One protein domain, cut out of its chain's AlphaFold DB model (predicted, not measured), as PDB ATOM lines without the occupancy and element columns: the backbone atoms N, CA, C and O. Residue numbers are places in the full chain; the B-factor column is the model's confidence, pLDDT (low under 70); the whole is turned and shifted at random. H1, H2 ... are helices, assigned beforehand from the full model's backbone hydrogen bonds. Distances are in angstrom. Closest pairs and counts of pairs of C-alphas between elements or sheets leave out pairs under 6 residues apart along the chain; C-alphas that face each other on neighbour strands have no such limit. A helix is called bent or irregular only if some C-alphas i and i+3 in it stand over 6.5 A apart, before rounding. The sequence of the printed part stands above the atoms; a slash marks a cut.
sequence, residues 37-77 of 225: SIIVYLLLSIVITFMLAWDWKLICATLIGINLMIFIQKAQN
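What this domain is: This is residues 37 to 77 of the 225 residues of an uncharacterized protein of Candidatus Atelocyanobacterium thalassa isolate SIO64986 (UniProt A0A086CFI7). Two long helices, H2 and H1, meet near their ends at a one-residue corner and open from it as a flat V, with the space between the arms empty. The far parts of both arms stick out free: residues 61 to 77, of which 61 to 75 belong to H2, and residues 37 to 47 of H1. The printed part has 41 residues, with two named helices in the order H1, H2 and no named strand; the class is all helix. The whole is loose, with a radius of gyration of the C-alphas of 13.0 A and spans of 35 by 26 by 6 A.

Where its parts are: H2, the longest helix, holds residues 56 to 75 and measures 28.3 A from first to last C-alpha. It begins at C-alpha 56, at (200.529, 172.037, 202.056), and ends at C-alpha 75, at (177.978, 170.394, 185.089). H1 holds residues 37 to 54 and measures 25.3 A; its first C-alpha, that of Ser 37, is at (200.819, 187.384, 182.610). Neither helix is bent.

How they stand to each other: H2 touches H1 with residues 58 to 59 alone, and H1 touches H2 with residues 48 to 52 alone. The closest C-alphas of the two are those of Ile 59 and Leu 52, 6.9 A apart. Their lines stand at a steep tilt of 51 degrees, and they run opposite ways. Their centres are 17.6 A apart. In H1 and H2 every O i to N i+4 pair is within hydrogen-bond range.

The domain as a whole: The two C-alphas farthest apart are those of Trp 54 and Asn 77, at 37.4 A. The printed part has no cut, and the link from H1 to H2, Asp 55, is tight. The mean pLDDT of the printed part is 71.7; residue 37, residues 51 to 57, residue 60 and residues 74 to 77 are under 70.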
ATOM      1  N   SER A  37     201.112 188.798 182.355       60.56
ATOM      2  CA  SER A  37     200.819 187.384 182.610       60.56
ATOM      3  C   SER A  37     202.025 186.649 183.184       60.56
ATOM      4  O   SER A  37     201.857 185.928 184.158       60.56
ATOM      5  N   ILE A  38     203.234 186.848 182.651       74.94
ATOM      6  CA  ILE A  38     204.443 186.167 183.151       74.94
ATOM      7  C   ILE A  38     204.763 186.587 184.593       74.94
ATOM      8  O   ILE A  38     205.055 185.729 185.422       74.94
ATOM      9  N   ILE A  39     204.647 187.878 184.919       77.50
ATOM     10  CA  ILE A  39     204.821 188.380 186.290       77.50
ATOM     11  C   ILE A  39     203.761 187.786 187.219       77.50
ATOM     12  O   ILE A  39     204.104 187.351 188.313       77.50
ATOM     13  N   VAL A  40     202.497 187.719 186.789       77.50
ATOM     14  CA  VAL A  40     201.422 187.089 187.571       77.50
ATOM     15  C   VAL A  40     201.694 185.599 187.770       77.50
ATOM     16  O   VAL A  40     201.553 185.126 188.889       77.50
ATOM     17  N   TYR A  41     202.142 184.864 186.747       81.69
ATOM     18  CA  TYR A  41     202.493 183.446 186.875       81.69
ATOM     19  C   TYR A  41     203.697 183.219 187.797       81.69
ATOM     20  O   TYR A  41     203.680 182.273 188.579       81.69
ATOM     21  N   LEU A  42     204.711 184.087 187.756       82.88
ATOM     22  CA  LEU A  42     205.863 184.014 188.658       82.88
ATOM     23  C   LEU A  42     205.481 184.344 190.104       82.88
ATOM     24  O   LEU A  42     205.874 183.616 191.010       82.88
ATOM     25  N   LEU A  43     204.677 185.389 190.323       79.81
ATOM     26  CA  LEU A  43     204.134 185.721 191.644       79.81
ATOM     27  C   LEU A  43     203.257 184.593 192.183       79.81
ATOM     28  O   LEU A  43     203.413 184.197 193.332       79.81
ATOM     29  N   LEU A  44     202.380 184.039 191.345       80.38
ATOM     30  CA  LEU A  44     201.531 182.909 191.703       80.38
ATOM     31  C   LEU A  44     202.385 181.689 192.062       80.38
ATOM     32  O   LEU A  44     202.148 181.072 193.091       80.38
ATOM     33  N   SER A  45     203.415 181.381 191.269       77.12
ATOM     34  CA  SER A  45     204.343 180.284 191.553       77.12
ATOM     35  C   SER A  45     205.090 180.495 192.867       77.12
ATOM     36  O   SER A  45     205.200 179.553 193.637       77.12
ATOM     37  N   ILE A  46     205.572 181.707 193.152       80.62
ATOM     38  CA  ILE A  46     206.278 182.029 194.400       80.62
ATOM     39  C   ILE A  46     205.349 181.895 195.607       80.62
ATOM     40  O   ILE A  46     205.737 181.284 196.600       80.62
ATOM     41  N   VAL A  47     204.119 182.409 195.518       76.19
ATOM     42  CA  VAL A  47     203.109 182.268 196.580       76.19
ATOM     43  C   VAL A  47     202.762 180.799 196.798       76.19
ATOM     44  O   VAL A  47     202.723 180.355 197.941       76.19
ATOM     45  N   ILE A  48     202.580 180.028 195.722       72.81
ATOM     46  CA  ILE A  48     202.328 178.586 195.801       72.81
ATOM     47  C   ILE A  48     203.509 177.881 196.465       72.81
ATOM     48  O   ILE A  48     203.285 177.127 197.398       72.81
ATOM     49  N   THR A  49     204.754 178.128 196.049       73.31
ATOM     50  CA  THR A  49     205.943 177.480 196.630       73.31
ATOM     51  C   THR A  49     206.137 177.854 198.101       73.31
ATOM     52  O   THR A  49     206.442 176.983 198.913       73.31
ATOM     53  N   PHE A  50     205.915 179.119 198.462       72.88
ATOM     54  CA  PHE A  50     206.021 179.591 199.842       72.88
ATOM     55  C   PHE A  50     204.911 179.012 200.733       72.88
ATOM     56  O   PHE A  50     205.184 178.566 201.843       72.88
ATOM     57  N   MET A  51     203.676 178.922 200.229       61.28
ATOM     58  CA  MET A  51     202.576 178.249 200.931       61.28
ATOM     59  C   MET A  51     202.766 176.727 201.002       61.28
ATOM     60  O   MET A  51     202.359 176.131 201.991       61.28
ATOM     61  N   LEU A  52     203.400 176.091 200.008       60.06
ATOM     62  CA  LEU A  52     203.679 174.643 200.005       60.06
ATOM     63  C   LEU A  52     204.694 174.276 201.083       60.06
ATOM     64  O   LEU A  52     204.605 173.197 201.661       60.06
ATOM     65  N   ALA A  53     205.630 175.188 201.352       60.53
ATOM     66  CA  ALA A  53     206.600 175.063 202.427       60.53
ATOM     67  C   ALA A  53     206.008 175.357 203.820       60.53
ATOM     68  O   ALA A  53     206.568 174.889 204.805       60.53
ATOM     69  N   TRP A  54     204.908 176.117 203.909       63.56
ATOM     70  CA  TRP A  54     204.291 176.517 205.181       63.56
ATOM     71  C   TRP A  54     203.144 175.590 205.610       63.56
ATOM     72  O   TRP A  54     203.155 175.083 206.722       63.56
ATOM     73  N   ASP A  55     202.177 175.335 204.723       63.56
ATOM     74  CA  ASP A  55     201.008 174.487 204.981       63.56
ATOM     75  C   ASP A  55     200.458 173.909 203.667       63.56
ATOM     76  O   ASP A  55     199.561 174.466 203.019       63.56
ATOM     77  N   TRP A  56     200.962 172.735 203.277       65.38
ATOM     78  CA  TRP A  56     200.529 172.037 202.056       65.38
ATOM     79  C   TRP A  56     199.008 171.780 202.015       65.38
ATOM     80  O   TRP A  56     198.395 171.787 200.943       65.38
ATOM     81  N   LYS A  57     198.377 171.639 203.192       66.75
ATOM     82  CA  LYS A  57     196.928 171.439 203.361       66.75
ATOM     83  C   LYS A  57     196.104 172.611 202.814       66.75
ATOM     84  O   LYS A  57     195.035 172.390 202.244       66.75
ATOM     85  N   LEU A  58     196.597 173.847 202.935       71.25
ATOM     86  CA  LEU A  58     195.865 175.061 202.545       71.25
ATOM     87  C   LEU A  58     195.781 175.203 201.016       71.25
ATOM     88  O   LEU A  58     194.742 175.579 200.461       71.25
ATOM     89  N   ILE A  59     196.850 174.811 200.319       71.38
ATOM     90  CA  ILE A  59     196.875 174.733 198.853       71.38
ATOM     91  C   ILE A  59     195.937 173.637 198.359       71.38
ATOM     92  O   ILE A  59     195.150 173.876 197.447       71.38
ATOM     93  N   CYS A  60     195.972 172.453 198.973       67.06
ATOM     94  CA  CYS A  60     195.058 171.373 198.610       67.06
ATOM     95  C   CYS A  60     193.592 171.794 198.780       67.06
ATOM     96  O   CYS A  60     192.800 171.605 197.858       67.06
ATOM     97  N   ALA A  61     193.238 172.431 199.900       72.56
ATOM     98  CA  ALA A  61     191.875 172.895 200.159       72.56
ATOM     99  C   ALA A  61     191.394 173.929 199.123       72.56
ATOM    100  O   ALA A  61     190.299 173.798 198.570       72.56
ATOM    101  N   THR A  62     192.220 174.930 198.807       76.94
ATOM    102  CA  THR A  62     191.888 175.943 197.787       76.94
ATOM    103  C   THR A  62     191.790 175.345 196.384       76.94
ATOM    104  O   THR A  62     190.857 175.680 195.649       76.94
ATOM    105  N   LEU A  63     192.673 174.412 196.016       74.50
ATOM    106  CA  LEU A  63     192.583 173.701 194.739       74.50
ATOM    107  C   LEU A  63     191.296 172.883 194.630       74.50
ATOM    108  O   LEU A  63     190.648 172.910 193.584       74.50
ATOM    109  N   ILE A  64     190.918 172.161 195.686       73.94
ATOM    110  CA  ILE A  64     189.675 171.381 195.717       73.94
ATOM    111  C   ILE A  64     188.474 172.315 195.543       73.94
ATOM    112  O   ILE A  64     187.621 172.051 194.697       73.94
ATOM    113  N   GLY A  65     188.440 173.446 196.257       75.88
ATOM    114  CA  GLY A  65     187.367 174.439 196.145       75.88
ATOM    115  C   GLY A  65     187.232 175.041 194.741       75.88
ATOM    116  O   GLY A  65     186.131 175.087 194.189       75.88
ATOM    117  N   ILE A  66     188.346 175.446 194.121       79.38
ATOM    118  CA  ILE A  66     188.359 175.990 192.750       79.38
ATOM    119  C   ILE A  66     187.897 174.929 191.745       79.38
ATOM    120  O   ILE A  66     187.065 175.212 190.880       79.38
ATOM    121  N   ASN A  67     188.400 173.698 191.868       73.88
ATOM    122  CA  ASN A  67     187.981 172.597 191.005       73.88
ATOM    123  C   ASN A  67     186.485 172.310 191.150       73.88
ATOM    124  O   ASN A  67     185.818 172.111 190.137       73.88
ATOM    125  N   LEU A  68     185.944 172.353 192.369       75.19
ATOM    126  CA  LEU A  68     184.520 172.154 192.623       75.19
ATOM    127  C   LEU A  68     183.667 173.254 191.975       75.19
ATOM    128  O   LEU A  68     182.670 172.949 191.324       75.19
ATOM    129  N   MET A  69     184.083 174.520 192.073       72.44
ATOM    130  CA  MET A  69     183.396 175.633 191.403       72.44
ATOM    131  C   MET A  69     183.377 175.461 189.881       72.44
ATOM    132  O   MET A  69     182.324 175.586 189.253       72.44
ATOM    133  N   ILE A  70     184.523 175.119 189.283       76.31
ATOM    134  CA  ILE A  70     184.623 174.854 187.839       76.31
ATOM    135  C   ILE A  70     183.763 173.646 187.456       76.31
ATOM    136  O   ILE A  70     183.121 173.648 186.403       76.31
ATOM    137  N   PHE A  71     183.743 172.612 188.294       70.38
ATOM    138  CA  PHE A  71     182.972 171.398 188.072       70.38
ATOM    139  C   PHE A  71     181.471 171.680 188.072       70.38
ATOM    140  O   PHE A  71     180.798 171.294 187.121       70.38
ATOM    141  N   ILE A  72     180.956 172.427 189.052       72.31
ATOM    142  CA  ILE A  72     179.545 172.841 189.107       72.31
ATOM    143  C   ILE A  72     179.185 173.686 187.882       72.31
ATOM    144  O   ILE A  72     178.161 173.451 187.238       72.31
ATOM    145  N   GLN A  73     180.047 174.634 187.509       70.38
ATOM    146  CA  GLN A  73     179.817 175.480 186.340       70.38
ATOM    147  C   GLN A  73     179.780 174.660 185.042       70.38
ATOM    148  O   GLN A  73     178.935 174.883 184.173       70.38
ATOM    149  N   LYS A  74     180.676 173.680 184.900       65.75
ATOM    150  CA  LYS A  74     180.692 172.782 183.741       65.75
ATOM    151  C   LYS A  74     179.542 171.782 183.768       65.75
ATOM    152  O   LYS A  74     179.023 171.485 182.698       65.75
ATOM    153  N   ALA A  75     179.096 171.324 184.936       64.44
ATOM    154  CA  ALA A  75     177.978 170.394 185.089       64.44
ATOM    155  C   ALA A  75     176.660 170.939 184.520       64.44
ATOM    156  O   ALA A  75     175.828 170.171 184.042       64.44
ATOM    157  N   GLN A  76     176.499 172.263 184.479       60.38
ATOM    158  CA  GLN A  76     175.347 172.914 183.848       60.38
ATOM    159  C   GLN A  76     175.397 172.905 182.308       60.38
ATOM    160  O   GLN A  76     174.392 173.178 181.649       60.38
ATOM    161  N   ASN A  77     176.540 172.579 181.701       66.38
ATOM    162  CA  ASN A  77     176.711 172.576 180.253       66.38
ATOM    163  C   ASN A  77     176.275 171.235 179.630       66.38
ATOM    164  O   ASN A  77     176.672 170.156 180.075       66.38
TER     165      ASN A  77